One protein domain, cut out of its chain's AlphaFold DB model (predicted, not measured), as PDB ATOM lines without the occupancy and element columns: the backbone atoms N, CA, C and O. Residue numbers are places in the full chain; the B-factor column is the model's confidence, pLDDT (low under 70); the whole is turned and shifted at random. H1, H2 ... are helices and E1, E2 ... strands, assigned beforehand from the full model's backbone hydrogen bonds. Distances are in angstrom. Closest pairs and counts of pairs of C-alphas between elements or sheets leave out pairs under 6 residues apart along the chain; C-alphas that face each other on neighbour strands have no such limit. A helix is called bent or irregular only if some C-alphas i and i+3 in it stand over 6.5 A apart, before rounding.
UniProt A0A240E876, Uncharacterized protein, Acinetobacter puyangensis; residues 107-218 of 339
ATOM      1  N   VAL A 107     -45.191  10.559 -16.870       95.31
ATOM      2  CA  VAL A 107     -44.912   9.560 -15.831       95.31
ATOM      3  C   VAL A 107     -46.165   8.742 -15.603       95.31
ATOM      4  O   VAL A 107     -47.220   9.295 -15.308       95.31
ATOM      5  N   GLU A 108     -46.061   7.431 -15.759       96.44
ATOM      6  CA  GLU A 108     -47.194   6.534 -15.597       96.44
ATOM      7  C   GLU A 108     -47.621   6.403 -14.133       96.44
ATOM      8  O   GLU A 108     -46.807   6.444 -13.209       96.44
ATOM      9  N   ILE A 109     -48.925   6.254 -13.936       97.00
ATOM     10  CA  ILE A 109     -49.562   6.024 -12.650       97.00
ATOM     11  C   ILE A 109     -49.986   4.559 -12.606       97.00
ATOM     12  O   ILE A 109     -50.747   4.095 -13.455       97.00
ATOM     13  N   ILE A 110     -49.493   3.843 -11.604       96.00
ATOM     14  CA  ILE A 110     -49.780   2.434 -11.362       96.00
ATOM     15  C   ILE A 110     -50.703   2.316 -10.156       96.00
ATOM     16  O   ILE A 110     -50.503   2.978  -9.138       96.00
ATOM     17  N   LEU A 111     -51.713   1.461 -10.265       94.31
ATOM     18  CA  LEU A 111     -52.589   1.131  -9.148       94.31
ATOM     19  C   LEU A 111     -51.935   0.031  -8.309       94.31
ATOM     20  O   LEU A 111     -51.586  -1.022  -8.840       94.31
ATOM     21  N   GLY A 112     -51.767   0.273  -7.012       94.25
ATOM     22  CA  GLY A 112     -51.141  -0.676  -6.099       94.25
ATOM     23  C   GLY A 112     -50.898  -0.091  -4.713       94.25
ATOM     24  O   GLY A 112     -50.960   1.119  -4.508       94.25
ATOM     25  N   GLU A 113     -50.631  -0.953  -3.737       95.25
ATOM     26  CA  GLU A 113     -50.238  -0.499  -2.403       95.25
ATOM     27  C   GLU A 113     -48.761  -0.090  -2.396       95.25
ATOM     28  O   GLU A 113     -47.925  -0.733  -3.032       95.25
ATOM     29  N   LEU A 114     -48.433   0.982  -1.671       96.25
ATOM     30  CA  LEU A 114     -47.044   1.387  -1.463       96.25
ATOM     31  C   LEU A 114     -46.337   0.299  -0.628       96.25
ATOM     32  O   LEU A 114     -46.777   0.057   0.500       96.25
ATOM     33  N   PRO A 115     -45.281  -0.360  -1.144       96.50
ATOM     34  CA  PRO A 115     -44.613  -1.425  -0.404       96.50
ATOM     35  C   PRO A 115     -43.801  -0.885   0.782       96.50
ATOM     36  O   PRO A 115     -43.657   0.320   0.971       96.50
ATOM     37  N   ASP A 116     -43.269  -1.783   1.609       95.12
ATOM     38  CA  ASP A 116     -42.334  -1.402   2.672       95.12
ATOM     39  C   ASP A 116     -41.015  -0.906   2.040       95.12
ATOM     40  O   ASP A 116     -40.483  -1.578   1.154       95.12
ATOM     41  N   PRO A 117     -40.427   0.227   2.469       95.00
ATOM     42  CA  PRO A 117     -39.135   0.677   1.946       95.00
ATOM     43  C   PRO A 117     -37.974  -0.312   2.182       95.00
ATOM     44  O   PRO A 117     -36.977  -0.247   1.464       95.00
ATOM     45  N   ASN A 118     -38.076  -1.228   3.151       94.25
ATOM     46  CA  ASN A 118     -37.128  -2.329   3.370       94.25
ATOM     47  C   ASN A 118     -37.343  -3.511   2.407       94.25
ATOM     48  O   ASN A 118     -36.432  -4.310   2.197       94.25
ATOM     49  N   GLN A 119     -38.529  -3.620   1.803       95.56
ATOM     50  CA  GLN A 119     -38.867  -4.602   0.769       95.56
ATOM     51  C   GLN A 119     -39.648  -3.915  -0.358       95.56
ATOM     52  O   GLN A 119     -40.853  -4.136  -0.499       95.56
ATOM     53  N   PRO A 120     -38.988  -3.061  -1.163       95.19
ATOM     54  CA  PRO A 120     -39.660  -2.145  -2.077       95.19
ATOM     55  C   PRO A 120     -40.084  -2.857  -3.374       95.19
ATOM     56  O   PRO A 120     -39.667  -2.481  -4.467       95.19
ATOM     57  N   ILE A 121     -40.875  -3.921  -3.249       95.94
ATOM     58  CA  ILE A 121     -41.354  -4.755  -4.350       95.94
ATOM     59  C   ILE A 121     -42.843  -4.491  -4.553       95.94
ATOM     60  O   ILE A 121     -43.631  -4.639  -3.625       95.94
ATOM     61  N   LEU A 122     -43.217  -4.115  -5.772       95.62
ATOM     62  CA  LEU A 122     -44.593  -3.853  -6.172       95.62
ATOM     63  C   LEU A 122     -45.064  -4.940  -7.141       95.62
ATOM     64  O   LEU A 122     -44.416  -5.175  -8.161       95.62
ATOM     65  N   ASP A 123     -46.193  -5.575  -6.837       92.56
ATOM     66  CA  ASP A 123     -46.868  -6.482  -7.768       92.56
ATOM     67  C   ASP A 123     -47.579  -5.667  -8.863       92.56
ATOM     68  O   ASP A 123     -48.195  -4.635  -8.581       92.56
ATOM     69  N   ILE A 124     -47.486  -6.111 -10.119       90.94
ATOM     70  CA  ILE A 124     -48.059  -5.405 -11.271       90.94
ATOM     71  C   ILE A 124     -48.844  -6.342 -12.183       90.94
ATOM     72  O   ILE A 124     -48.530  -7.516 -12.312       90.94
ATOM     73  N   ASN A 125     -49.828  -5.785 -12.887       86.81
ATOM     74  CA  ASN A 125     -50.562  -6.501 -13.937       86.81
ATOM     75  C   ASN A 125     -49.931  -6.316 -15.326       86.81
ATOM     76  O   ASN A 125     -50.259  -7.025 -16.273       86.81
ATOM     77  N   TYR A 126     -49.084  -5.298 -15.478       88.94
ATOM     78  CA  TYR A 126     -48.406  -4.964 -16.722       88.94
ATOM     79  C   TYR A 126     -47.157  -4.135 -16.422       88.94
ATOM     80  O   TYR A 126     -47.099  -3.400 -15.434       88.94
ATOM     81  N   TYR A 127     -46.163  -4.206 -17.306       91.62
ATOM     82  CA  TYR A 127     -44.973  -3.371 -17.175       91.62
ATOM     83  C   TYR A 127     -45.287  -1.902 -17.504       91.62
ATOM     84  O   TYR A 127     -45.943  -1.626 -18.526       91.62
ATOM     85  N   PRO A 128     -44.822  -0.951 -16.670       94.06
ATOM     86  CA  PRO A 128     -44.933   0.461 -16.985       94.06
ATOM     87  C   PRO A 128     -44.206   0.789 -18.288       94.06
ATOM     88  O   PRO A 128     -43.219   0.165 -18.672       94.06
ATOM     89  N   SER A 129     -44.721   1.794 -18.968       94.06
ATOM     90  CA  SER A 129     -44.267   2.282 -20.262       94.06
ATOM     91  C   SER A 129     -43.310   3.476 -20.155       94.06
ATOM     92  O   SER A 129     -42.707   3.876 -21.151       94.06
ATOM     93  N   THR A 130     -43.153   4.034 -18.950       95.44
ATOM     94  CA  THR A 130     -42.279   5.173 -18.629       95.44
ATOM     95  C   THR A 130     -41.176   4.778 -17.650       95.44
ATOM     96  O   THR A 130     -41.345   3.871 -16.842       95.44
ATOM     97  N   THR A 131     -40.049   5.499 -17.654       94.25
ATOM     98  CA  THR A 131     -38.893   5.230 -16.769       94.25
ATOM     99  C   THR A 131     -39.205   5.375 -15.278       94.25
ATOM    100  O   THR A 131     -38.656   4.650 -14.448       94.25
ATOM    101  N   TYR A 132     -40.062   6.335 -14.936       96.00
ATOM    102  CA  TYR A 132     -40.530   6.553 -13.572       96.00
ATOM    103  C   TYR A 132     -42.020   6.262 -13.479       96.00
ATOM    104  O   TYR A 132     -42.718   6.318 -14.493       96.00
ATOM    105  N   ILE A 133     -42.489   5.987 -12.267       97.19
ATOM    106  CA  ILE A 133     -43.900   5.761 -11.964       97.19
ATOM    107  C   ILE A 133     -44.334   6.493 -10.697       97.19
ATOM    108  O   ILE A 133     -43.526   6.744  -9.802       97.19
ATOM    109  N   TYR A 134     -45.627   6.780 -10.619       97.50
ATOM    110  CA  TYR A 134     -46.343   7.045  -9.376       97.50
ATOM    111  C   TYR A 134     -47.218   5.845  -9.021       97.50
ATOM    112  O   TYR A 134     -47.639   5.101  -9.903       97.50
ATOM    113  N   ILE A 135     -47.494   5.663  -7.735       97.88
ATOM    114  CA  ILE A 135     -48.339   4.587  -7.216       97.88
ATOM    115  C   ILE A 135     -49.571   5.212  -6.576       97.88
ATOM    116  O   ILE A 135     -49.433   6.130  -5.772       97.88
ATOM    117  N   VAL A 136     -50.758   4.715  -6.910       97.38
ATOM    118  CA  VAL A 136     -52.017   5.106  -6.268       97.38
ATOM    119  C   VAL A 136     -52.626   3.891  -5.594       97.38
ATOM    120  O   VAL A 136     -52.897   2.880  -6.242       97.38
ATOM    121  N   ASN A 137     -52.840   3.998  -4.286       96.50
ATOM    122  CA  ASN A 137     -53.401   2.908  -3.498       96.50
ATOM    123  C   ASN A 137     -54.932   2.892  -3.507       96.50
ATOM    124  O   ASN A 137     -55.596   3.811  -3.990       96.50
ATOM    125  N   ASN A 138     -55.516   1.868  -2.882       94.75
ATOM    126  CA  ASN A 138     -56.971   1.711  -2.815       94.75
ATOM    127  C   ASN A 138     -57.674   2.776  -1.953       94.75
ATOM    128  O   ASN A 138     -58.899   2.873  -1.960       94.75
ATOM    129  N   LYS A 139     -56.910   3.576  -1.199       96.31
ATOM    130  CA  LYS A 139     -57.403   4.724  -0.420       96.31
ATOM    131  C   LYS A 139     -57.304   6.037  -1.195       96.31
ATOM    132  O   LYS A 139     -57.469   7.095  -0.598       96.31
ATOM    133  N   ASN A 140     -57.031   5.964  -2.497       96.44
ATOM    134  CA  ASN A 140     -56.891   7.113  -3.378       96.44
ATOM    135  C   ASN A 140     -55.745   8.058  -2.976       96.44
ATOM    136  O   ASN A 140     -55.833   9.271  -3.146       96.44
ATOM    137  N   ILE A 141     -54.664   7.508  -2.418       97.81
ATOM    138  CA  ILE A 141     -53.457   8.259  -2.067       97.81
ATOM    139  C   ILE A 141     -52.377   7.950  -3.096       97.81
ATOM    140  O   ILE A 141     -52.087   6.786  -3.375       97.81
ATOM    141  N   CYS A 142     -51.780   9.008  -3.632       97.81
ATOM    142  CA  CYS A 142     -50.687   8.962  -4.588       97.81
ATOM    143  C   CYS A 142     -49.323   9.023  -3.877       97.81
ATOM    144  O   CYS A 142     -49.153   9.775  -2.913       97.81
ATOM    145  N   PHE A 143     -48.341   8.272  -4.382       97.81
ATOM    146  CA  PHE A 143     -46.972   8.193  -3.869       97.81
ATOM    147  C   PHE A 143     -45.949   8.159  -5.002       97.81
ATOM    148  O   PHE A 143     -46.139   7.451  -5.993       97.81
ATOM    149  N   GLY A 144     -44.829   8.862  -4.841       95.69
ATOM    150  CA  GLY A 144     -43.693   8.743  -5.757       95.69
ATOM    151  C   GLY A 144     -42.958  10.058  -6.007       95.69
ATOM    152  O   GLY A 144     -43.004  10.953  -5.168       95.69
ATOM    153  N   PRO A 145     -42.245  10.192  -7.133       95.06
ATOM    154  CA  PRO A 145     -42.046   9.177  -8.159       95.06
ATOM    155  C   PRO A 145     -41.000   8.140  -7.744       95.06
ATOM    156  O   PRO A 145     -40.104   8.414  -6.943       95.06
ATOM    157  N   PHE A 146     -41.082   6.967  -8.361       96.44
ATOM    158  CA  PHE A 146     -40.112   5.887  -8.230       96.44
ATOM    159  C   PHE A 146     -39.493   5.567  -9.581       96.44
ATOM    160  O   PHE A 146     -40.187   5.541 -10.597       96.44
ATOM    161  N   LYS A 147     -38.195   5.264  -9.588       95.88
ATOM    162  CA  LYS A 147     -37.617   4.453 -10.658       95.88
ATOM    163  C   LYS A 147     -37.989   3.001 -10.399       95.88
ATOM    164  O   LYS A 147     -38.170   2.612  -9.250       95.88
ATOM    165  N   TRP A 148     -38.093   2.201 -11.445       95.81
ATOM    166  CA  TRP A 148     -38.400   0.787 -11.304       95.81
ATOM    167  C   TRP A 148     -37.479  -0.064 -12.166       95.81
ATOM    168  O   TRP A 148     -36.932   0.388 -13.172       95.81
ATOM    169  N   GLU A 149     -37.317  -1.311 -11.748       94.75
ATOM    170  CA  GLU A 149     -36.702  -2.369 -12.537       94.75
ATOM    171  C   GLU A 149     -37.607  -3.596 -12.507       94.75
ATOM    172  O   GLU A 149     -38.155  -3.943 -11.461       94.75
ATOM    173  N   ALA A 150     -37.789  -4.227 -13.665       92.38
ATOM    174  CA  ALA A 150     -38.514  -5.484 -13.746       92.38
ATOM    175  C   ALA A 150     -37.731  -6.569 -13.004       92.38
ATOM    176  O   ALA A 150     -36.534  -6.743 -13.238       92.38
ATOM    177  N   ILE A 151     -38.418  -7.310 -12.142       90.62
ATOM    178  CA  ILE A 151     -37.924  -8.585 -11.639       90.62
ATOM    179  C   ILE A 151     -38.420  -9.630 -12.635       90.62
ATOM    180  O   ILE A 151     -39.616  -9.931 -12.672       90.62
ATOM    181  N   GLU A 152     -37.511 -10.106 -13.489       72.94
ATOM    182  CA  GLU A 152     -37.827 -11.088 -14.529       72.94
ATOM    183  C   GLU A 152     -38.542 -12.312 -13.916       72.94
ATOM    184  O   GLU A 152     -38.280 -12.699 -12.775       72.94
ATOM    185  N   ASP A 153     -39.505 -12.854 -14.665       68.88
ATOM    186  CA  ASP A 153     -40.337 -14.027 -14.349       68.88
ATOM    187  C   ASP A 153     -41.446 -13.886 -13.288       68.88
ATOM    188  O   ASP A 153     -42.224 -14.824 -13.127       68.88
ATOM    189  N   ASN A 154     -41.593 -12.739 -12.611       71.94
ATOM    190  CA  ASN A 154     -42.524 -12.631 -11.472       71.94
ATOM    191  C   ASN A 154     -43.594 -11.532 -11.552       71.94
ATOM    192  O   ASN A 154     -44.276 -11.333 -10.551       71.94
ATOM    193  N   GLU A 155     -43.746 -10.815 -12.675       85.75
ATOM    194  CA  GLU A 155     -44.700  -9.685 -12.797       85.75
ATOM    195  C   GLU A 155     -44.577  -8.697 -11.618       85.75
ATOM    196  O   GLU A 155     -45.551  -8.244 -11.016       85.75
ATOM    197  N   LYS A 156     -43.328  -8.389 -11.254       93.56
ATOM    198  CA  LYS A 156     -42.985  -7.547 -10.106       93.56
ATOM    199  C   LYS A 156     -42.006  -6.464 -10.494       93.56
ATOM    200  O   LYS A 156     -41.141  -6.653 -11.352       93.56
ATOM    201  N   LEU A 157     -42.113  -5.342  -9.798       95.25
ATOM    202  CA  LEU A 157     -41.203  -4.218  -9.915       95.25
ATOM    203  C   LEU A 157     -40.400  -4.055  -8.634       95.25
ATOM    204  O   LEU A 157     -40.966  -3.948  -7.552       95.25
ATOM    205  N   LEU A 158     -39.082  -3.954  -8.770       96.31
ATOM    206  CA  LEU A 158     -38.227  -3.414  -7.723       96.31
ATOM    207  C   LEU A 158     -38.245  -1.887  -7.820       96.31
ATOM    208  O   LEU A 158     -37.758  -1.322  -8.803       96.31
ATOM    209  N   LEU A 159     -38.779  -1.215  -6.805       96.88
ATOM    210  CA  LEU A 159     -38.784   0.240  -6.728       96.88
ATOM    211  C   LEU A 159     -37.421   0.751  -6.254       96.88
ATOM    212  O   LEU A 159     -36.836   0.266  -5.286       96.88
ATOM    213  N   LYS A 160     -36.925   1.776  -6.939       95.25
ATOM    214  CA  LYS A 160     -35.663   2.458  -6.669       95.25
ATOM    215  C   LYS A 160     -35.885   3.959  -6.569       95.25
ATOM    216  O   LYS A 160     -36.851   4.521  -7.092       95.25
ATOM    217  N   ARG A 161     -34.933   4.635  -5.927       91.19
ATOM    218  CA  ARG A 161     -34.871   6.097  -5.942       91.19
ATOM    219  C   ARG A 161     -34.674   6.599  -7.368       91.19
ATOM    220  O   ARG A 161     -33.975   5.969  -8.163       91.19
ATOM    221  N   ILE A 162     -35.268   7.750  -7.662       91.94
ATOM    222  CA  ILE A 162     -34.991   8.460  -8.907       91.94
ATOM    223  C   ILE A 162     -33.499   8.799  -8.989       91.94
ATOM    224  O   ILE A 162     -32.871   9.191  -8.006       91.94
ATOM    225  N   ASP A 163     -32.935   8.618 -10.173       88.44
ATOM    226  CA  ASP A 163     -31.519   8.825 -10.478       88.44
ATOM    227  C   ASP A 163     -31.252  10.157 -11.189       88.44
ATOM    228  O   ASP A 163     -30.099  10.553 -11.344       88.44
ATOM    229  N   SER A 164     -32.308  10.871 -11.590       85.69
ATOM    230  CA  SER A 164     -32.229  12.198 -12.195       85.69
ATOM    231  C   SER A 164     -33.189  13.171 -11.510       85.69
ATOM    232  O   SER A 164     -34.298  12.780 -11.133       85.69
ATOM    233  N   PRO A 165     -32.803  14.451 -11.350       83.31
ATOM    234  CA  PRO A 165     -33.689  15.454 -10.784       83.31
ATOM    235  C   PRO A 165     -34.882  15.693 -11.714       83.31
ATOM    236  O   PRO A 165     -34.727  15.911 -12.918       83.31
ATOM    237  N   LEU A 166     -36.076  15.684 -11.133       87.44
ATOM    238  CA  LEU A 166     -37.309  16.052 -11.816       87.44
ATOM    239  C   LEU A 166     -37.590  17.553 -11.655       87.44
ATOM    240  O   LEU A 166     -37.092  18.165 -10.707       87.44
ATOM    241  N   PRO A 167     -38.350  18.176 -12.577       89.06
ATOM    242  CA  PRO A 167     -38.655  19.603 -12.486       89.06
ATOM    243  C   PRO A 167     -39.468  19.935 -11.226       89.06
ATOM    244  O   PRO A 167     -40.175  19.082 -10.697       89.06
ATOM    245  N   GLY A 168     -39.405  21.192 -10.781       88.75
ATOM    246  CA  GLY A 168     -40.167  21.686  -9.630       88.75
ATOM    247  C   GLY A 168     -39.434  21.530  -8.296       88.75
ATOM    248  O   GLY A 168     -38.222  21.748  -8.211       88.75
ATOM    249  N   ARG A 169     -40.182  21.211  -7.233       87.94
ATOM    250  CA  ARG A 169     -39.657  21.128  -5.864       87.94
ATOM    251  C   ARG A 169     -38.698  19.946  -5.700       87.94
ATOM    252  O   ARG A 169     -39.074  18.798  -5.900       87.94
ATOM    253  N   VAL A 170     -37.476  20.213  -5.243       85.31
ATOM    254  CA  VAL A 170     -36.515  19.159  -4.886       85.31
ATOM    255  C   VAL A 170     -36.803  18.663  -3.470       85.31
ATOM    256  O   VAL A 170     -36.891  19.457  -2.533       85.31
ATOM    257  N   LEU A 171     -36.955  17.349  -3.314       86.38
ATOM    258  CA  LEU A 171     -37.165  16.713  -2.016       86.38
ATOM    259  C   LEU A 171     -35.842  16.386  -1.324       86.38
ATOM    260  O   LEU A 171     -34.810  16.174  -1.962       86.38
ATOM    261  N   TYR A 172     -35.885  16.318   0.005       85.12
ATOM    262  CA  TYR A 172     -34.771  15.791   0.785       85.12
ATOM    263  C   TYR A 172     -34.581  14.295   0.494       85.12
ATOM    264  O   TYR A 172     -35.549  13.579   0.245       85.12
ATOM    265  N   ASN A 173     -33.341  13.806   0.548       84.19
ATOM    266  CA  ASN A 173     -33.040  12.419   0.200       84.19
ATOM    267  C   ASN A 173     -33.831  11.413   1.063       84.19
ATOM    268  O   ASN A 173     -33.865  11.531   2.293       84.19
ATOM    269  N   GLY A 174     -34.431  10.420   0.404       85.81
ATOM    270  CA  GLY A 174     -35.311   9.419   1.018       85.81
ATOM    271  C   GLY A 174     -36.769   9.855   1.171       85.81
ATOM    272  O   GLY A 174     -37.611   9.026   1.495       85.81
ATOM    273  N   ASN A 175     -37.095  11.121   0.896       91.12
ATOM    274  CA  ASN A 175     -38.479  11.575   0.877       91.12
ATOM    275  C   ASN A 175     -39.082  11.426  -0.524       91.12
ATOM    276  O   ASN A 175     -38.410  11.646  -1.533       91.12
ATOM    277  N   ILE A 176     -40.377  11.127  -0.557       94.69
ATOM    278  CA  ILE A 176     -41.199  11.047  -1.768       94.69
ATOM    279  C   ILE A 176     -42.357  12.039  -1.675       94.69
ATOM    280  O   ILE A 176     -42.693  12.522  -0.589       94.69
ATOM    281  N   PHE A 177     -42.964  12.360  -2.811       95.88
ATOM    282  CA  PHE A 177     -44.199  13.122  -2.861       95.88
ATOM    283  C   PHE A 177     -45.400  12.260  -2.484       95.88
ATOM    284  O   PHE A 177     -45.439  11.065  -2.779       95.88
ATOM    285  N   THR A 178     -46.390  12.895  -1.855       96.88
ATOM    286  CA  THR A 178     -47.683  12.273  -1.568       96.88
ATOM    287  C   THR A 178     -48.822  13.293  -1.524       96.88
ATOM    288  O   THR A 178     -48.617  14.440  -1.108       96.88
ATOM    289  N   ALA A 179     -50.005  12.883  -1.981       97.38
ATOM    290  CA  ALA A 179     -51.251  13.649  -1.936       97.38
ATOM    291  C   ALA A 179     -52.468  12.735  -2.134       97.38
ATOM    292  O   ALA A 179     -52.328  11.607  -2.610       97.38
ATOM    293  N   GLU A 180     -53.660  13.250  -1.831       97.38
ATOM    294  CA  GLU A 180     -54.909  12.661  -2.320       97.38
ATOM    295  C   GLU A 180     -54.948  12.762  -3.850       97.38
ATOM    296  O   GLU A 180     -54.686  13.815  -4.430       97.38
ATOM    297  N   PHE A 181     -55.232  11.650  -4.523       96.25
ATOM    298  CA  PHE A 181     -55.133  11.547  -5.977       96.25
ATOM    299  C   PHE A 181     -56.161  12.426  -6.701       96.25
ATOM    300  O   PHE A 181     -55.837  13.023  -7.729       96.25
ATOM    301  N   ASP A 182     -57.352  12.591  -6.120       94.81
ATOM    302  CA  ASP A 182     -58.399  13.479  -6.643       94.81
ATOM    303  C   ASP A 182     -57.966  14.953  -6.678       94.81
ATOM    304  O   ASP A 182     -58.465  15.729  -7.488       94.81
ATOM    305  N   GLU A 183     -57.002  15.362  -5.844       94.06
ATOM    306  CA  GLU A 183     -56.464  16.727  -5.861       94.06
ATOM    307  C   GLU A 183     -55.460  16.964  -7.006       94.06
ATOM    308  O   GLU A 183     -55.007  18.093  -7.212       94.06
ATOM    309  N   LEU A 184     -55.094  15.914  -7.751       94.25
ATOM    310  CA  LEU A 184     -54.084  15.953  -8.812       94.25
ATOM    311  C   LEU A 184     -54.682  15.822 -10.222       94.25
ATOM    312  O   LEU A 184     -53.933  15.737 -11.195       94.25
ATOM    313  N   THR A 185     -56.013  15.825 -10.356       90.06
ATOM    314  CA  THR A 185     -56.718  15.503 -11.611       90.06
ATOM    315  C   THR A 185     -56.360  16.389 -12.796       90.06
ATOM    316  O   THR A 185     -56.410  15.928 -13.932       90.06
ATOM    317  N   GLU A 186     -55.964  17.640 -12.555       90.31
ATOM    318  CA  GLU A 186     -55.582  18.586 -13.614       90.31
ATOM    319  C   GLU A 186     -54.340  18.143 -14.401       90.31
ATOM    320  O   GLU A 186     -54.172  18.524 -15.557       90.31
ATOM    321  N   ASN A 187     -53.485  17.316 -13.795       92.69
ATOM    322  CA  ASN A 187     -52.264  16.808 -14.412       92.69
ATOM    323  C   ASN A 187     -52.432  15.401 -15.000       92.69
ATOM    324  O   ASN A 187     -51.463  14.853 -15.527       92.69
ATOM    325  N   ILE A 188     -53.620  14.799 -14.907       94.56
ATOM    326  CA  ILE A 188     -53.847  13.407 -15.298       94.56
ATOM    327  C   ILE A 188     -54.333  13.334 -16.742       94.56
ATOM    328  O   ILE A 188     -55.341  13.933 -17.111       94.56
ATOM    329  N   LEU A 189     -53.653  12.516 -17.544       94.88
ATOM    330  CA  LEU A 189     -54.109  12.110 -18.864       94.88
ATOM    331  C   LEU A 189     -54.528  10.631 -18.842       94.88
ATOM    332  O   LEU A 189     -53.660   9.754 -18.763       94.88
ATOM    333  N   PRO A 190     -55.836  10.329 -18.930       94.06
ATOM    334  CA  PRO A 190     -56.308   8.967 -19.118       94.06
ATOM    335  C   PRO A 190     -56.168   8.530 -20.582       94.06
ATOM    336  O   PRO A 190     -56.712   9.156 -21.492       94.06
ATOM    337  N   CYS A 191     -55.477   7.415 -20.799       91.75
ATOM    338  CA  CYS A 191     -55.229   6.826 -22.108       91.75
ATOM    339  C   CYS A 191     -55.899   5.456 -22.203       91.75
ATOM    340  O   CYS A 191     -55.462   4.499 -21.568       91.75
ATOM    341  N   LYS A 192     -56.940   5.351 -23.033       87.25
ATOM    342  CA  LYS A 192     -57.601   4.074 -23.327       87.25
ATOM    343  C   LYS A 192     -56.872   3.375 -24.462       87.25
ATOM    344  O   LYS A 192     -57.091   3.716 -25.623       87.25
ATOM    345  N   LEU A 193     -55.967   2.456 -24.130       85.25
ATOM    346  CA  LEU A 193     -55.221   1.690 -25.126       85.25
ATOM    347  C   LEU A 193     -55.872   0.313 -25.317       85.25
ATOM    348  O   LEU A 193     -56.381  -0.252 -24.349       85.25
ATOM    349  N   PRO A 194     -55.828  -0.269 -26.527       83.25
ATOM    350  CA  PRO A 194     -56.328  -1.627 -26.761       83.25
ATOM    351  C   PRO A 194     -55.703  -2.698 -25.850       83.25
ATOM    352  O   PRO A 194     -56.333  -3.708 -25.563       83.25
ATOM    353  N   GLU A 195     -54.469  -2.478 -25.401       83.62
ATOM    354  CA  GLU A 195     -53.700  -3.358 -24.519       83.62
ATOM    355  C   GLU A 195     -54.002  -3.141 -23.029       83.62
ATOM    356  O   GLU A 195     -53.522  -3.905 -22.195       83.62
ATOM    357  N   GLY A 196     -54.781  -2.113 -22.688       85.06
ATOM    358  CA  GLY A 196     -55.164  -1.780 -21.320       85.06
ATOM    359  C   GLY A 196     -55.209  -0.274 -21.079       85.06
ATOM    360  O   GLY A 196     -54.402   0.487 -21.617       85.06
ATOM    361  N   ASP A 197     -56.148   0.155 -20.240       90.50
ATOM    362  CA  ASP A 197     -56.234   1.547 -19.808       90.50
ATOM    363  C   ASP A 197     -54.989   1.923 -18.994       90.50
ATOM    364  O   ASP A 197     -54.569   1.193 -18.095       90.50
ATOM    365  N   ARG A 198     -54.401   3.079 -19.308       93.44
ATOM    366  CA  ARG A 198     -53.235   3.635 -18.615       93.44
ATOM    367  C   ARG A 198     -53.501   5.068 -18.190       93.44
ATOM    368  O   ARG A 198     -54.204   5.815 -18.873       93.44
ATOM    369  N   LEU A 199     -52.917   5.465 -17.067       95.38
ATOM    370  CA  LEU A 199     -53.006   6.817 -16.528       95.38
ATOM    371  C   LEU A 199     -51.611   7.426 -16.487       95.38
ATOM    372  O   LEU A 199     -50.660   6.767 -16.073       95.38
ATOM    373  N   TYR A 200     -51.488   8.689 -16.881       96.06
ATOM    374  CA  TYR A 200     -50.212   9.395 -16.848       96.06
ATOM    375  C   TYR A 200     -50.352  10.734 -16.152       96.06
ATOM    376  O   TYR A 200     -51.290  11.480 -16.425       96.06
ATOM    377  N   PHE A 201     -49.377  11.074 -15.319       95.69
ATOM    378  CA  PHE A 201     -49.126  12.462 -14.990       95.69
ATOM    379  C   PHE A 201     -48.398  13.145 -16.143       95.69
ATOM    380  O   PHE A 201     -47.407  12.642 -16.677       95.69
ATOM    381  N   THR A 202     -48.895  14.324 -16.483       93.31
ATOM    382  CA  THR A 202     -48.350  15.230 -17.485       93.31
ATOM    383  C   THR A 202     -48.000  16.560 -16.828       93.31
ATOM    384  O   THR A 202     -48.528  16.904 -15.768       93.31
ATOM    385  N   ASP A 203     -47.076  17.297 -17.445       87.88
ATOM    386  CA  ASP A 203     -46.582  18.572 -16.914       87.88
ATOM    387  C   ASP A 203     -46.118  18.468 -15.449       87.88
ATOM    388  O   ASP A 203     -46.662  19.080 -14.523       87.88
ATOM    389  N   LEU A 204     -45.060  17.675 -15.238       91.56
ATOM    390  CA  LEU A 204     -44.505  17.465 -13.901       91.56
ATOM    391  C   LEU A 204     -44.054  18.760 -13.216       91.56
ATOM    392  O   LEU A 204     -43.945  18.799 -11.994       91.56
ATOM    393  N   THR A 205     -43.768  19.815 -13.983       90.00
ATOM    394  CA  THR A 205     -43.370  21.106 -13.413       90.00
ATOM    395  C   THR A 205     -44.513  21.694 -12.599       90.00
ATOM    396  O   THR A 205     -44.299  22.117 -11.464       90.00
ATOM    397  N   ASN A 206     -45.726  21.693 -13.152       90.12
ATOM    398  CA  ASN A 206     -46.904  22.163 -12.437       90.12
ATOM    399  C   ASN A 206     -47.309  21.188 -11.327       90.12
ATOM    400  O   ASN A 206     -47.546  21.631 -10.204       90.12
ATOM    401  N   LEU A 207     -47.263  19.876 -11.587       93.50
ATOM    402  CA  LEU A 207     -47.565  18.862 -10.574       93.50
ATOM    403  C   LEU A 207     -46.679  19.002  -9.324       93.50
ATOM    404  O   LEU A 207     -47.183  19.088  -8.210       93.50
ATOM    405  N   HIS A 208     -45.353  19.064  -9.487       93.50
ATOM    406  CA  HIS A 208     -44.422  19.102  -8.351       93.50
ATOM    407  C   HIS A 208     -44.403  20.444  -7.608       93.50
ATOM    408  O   HIS A 208     -43.897  20.519  -6.485       93.50
ATOM    409  N   ASN A 209     -44.940  21.499  -8.224       91.75
ATOM    410  CA  ASN A 209     -45.156  22.793  -7.583       91.75
ATOM    411  C   ASN A 209     -46.572  22.934  -6.999       91.75
ATOM    412  O   ASN A 209     -46.854  23.936  -6.338       91.75
ATOM    413  N   ASN A 210     -47.451  21.946  -7.195       92.50
ATOM    414  CA  ASN A 210     -48.780  21.948  -6.606       92.50
ATOM    415  C   ASN A 210     -48.672  21.892  -5.073       92.50
ATOM    416  O   ASN A 210     -48.041  21.004  -4.499       92.50
ATOM    417  N   SER A 211     -49.313  22.851  -4.401       91.19
ATOM    418  CA  SER A 211     -49.334  22.954  -2.936       91.19
ATOM    419  C   SER A 211     -49.944  21.737  -2.228       91.19
ATOM    420  O   SER A 211     -49.598  21.472  -1.078       91.19
ATOM    421  N   LYS A 212     -50.819  20.997  -2.918       94.31
ATOM    422  CA  LYS A 212     -51.444  19.759  -2.440       94.31
ATOM    423  C   LYS A 212     -50.478  18.585  -2.417       94.31
ATOM    424  O   LYS A 212     -50.589  17.700  -1.576       94.31
ATOM    425  N   LEU A 213     -49.473  18.619  -3.293       94.12
ATOM    426  CA  LEU A 213     -48.415  17.632  -3.310       94.12
ATOM    427  C   LEU A 213     -47.457  17.905  -2.150       94.12
ATOM    428  O   LEU A 213     -46.620  18.813  -2.184       94.12
ATOM    429  N   THR A 214     -47.579  17.116  -1.090       93.69
ATOM    430  CA  THR A 214     -46.726  17.194   0.103       93.69
ATOM    431  C   THR A 214     -45.562  16.211  -0.002       93.69
ATOM    432  O   THR A 214     -45.328  15.630  -1.061       93.69
ATOM    433  N   SER A 215     -44.761  16.076   1.055       92.62
ATOM    434  CA  SER A 215     -43.658  15.118   1.107       92.62
ATOM    435  C   SER A 215     -43.764  14.240   2.340       92.62
ATOM    436  O   SER A 215     -44.005  14.766   3.429       92.62
ATOM    437  N   MET A 216     -43.467  12.956   2.189       92.75
ATOM    438  CA  MET A 216     -43.346  11.999   3.288       92.75
ATOM    439  C   MET A 216     -41.988  11.300   3.253       92.75
ATOM    440  O   MET A 216     -41.328  11.275   2.214       92.75
ATOM    441  N   ASP A 217     -41.562  10.753   4.389       92.62
ATOM    442  CA  ASP A 217     -40.380   9.895   4.446       92.62
ATOM    443  C   ASP A 217     -40.704   8.493   3.917       92.62
ATOM    444  O   ASP A 217     -41.715   7.898   4.288       92.62
ATOM    445  N   TYR A 218     -39.831   7.973   3.060       94.69
ATOM    446  CA  TYR A 218     -39.878   6.616   2.526       94.69
ATOM    447  C   TYR A 218     -38.455   6.041   2.479       94.69
ATOM    448  O   TYR A 218     -37.954   5.578   1.455       94.69
TER     449      TYR A 218
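What this domain is: This is residues 107 to 218 of the 339 residues of an uncharacterized protein of Acinetobacter puyangensis (UniProt A0A240E876). A strongly twisted, branched sheet of nine strands is built round the long bent strand E4: on one side it runs through E3 and E1 to the hairpin of E7 and E8, and on the other it forks into E5 with E2 and E6 with E9. Two short helices, H1 and H2, meet near the last residues of E8. The printed part has 112 residues, with nine named strands and two named helices; along the chain, E1 to E6 come first, then H1, then the hairpin of E7 and E8, then H2 and last E9; the class is mostly strand, and of the neighbour pairs E1 and E3 are parallel and the others antiparallel. It is compact, with a radius of gyration of the C-alphas of 13.3 A and spans of 39 by 34 by 27 A.

How they stand to each other: E1, residues 107 to 111, has E3, residues 132 to 136, parallel on one side, with N 110 and O 134 at 2.8 A. On its other side E8, residues 196 to 202, is antiparallel, with N 109 and O 199 at 2.8 A. E2, residues 121 to 123, is an edge strand antiparallel to E5, residues 156 to 160, with N 122 and O 157 at 2.9 A. E3, E4, residues 141 to 151, and E5 form a meander, each strand the antiparallel neighbour of the one before; with E2 they make a Greek key, where E2 is also the antiparallel neighbour of E5. E3 and E4 are a hairpin, with N 135 and O 143 at 2.8 A. E4 bends by 77 degrees at residue 147, and its pairing is staggered. E5 is beside its residues 146 to 151, with N 149 and O 158 at 3.0 A, and E6, residues 175 to 180, is beside 141 to 144, with N 142 and O 179 at 2.8 A. Edge strand E9, residues 214 to 217, is antiparallel to E6, with N 178 and O 214 at 3.0 A. E7, residues 188 to 193, forms a hairpin with E8, with N 191 and O 198 at 2.8 A. H1, residues 181 to 187, is on the sheet; it is irregular, C-alphas 183 and 186 being 8.0 A apart. H1 touches H2, residues 204 to 209, at a steep tilt of 52 degrees, opposite ways; the closest C-alphas, of Asn 187 and Leu 207, are 6.4 A apart. H2 only grazes the sheet, with residues 204 to 208. In H2 every O i to N i+4 pair is within hydrogen-bond range; in H1 0 of 3 are, against 2 of 4 O i to N i+3 pairs.

Where its parts are: E1 begins at C-alpha 107, (-44.912, 9.560, -15.831). E4 measures 24.8 A from first to last C-alpha, E8 18.7 A and E6 16.8 A. E9 ends at C-alpha 217, (-40.380, 9.895, 4.446).

The domain as a whole: The C-alphas farthest apart, of Asp 153 and Ser 211, are 39.7 A apart. The printed part has no cut. The link from E5 to E6, residues 161 to 174, is long. Mean pLDDT of the printed part is 92.3, with residue 153 under 70.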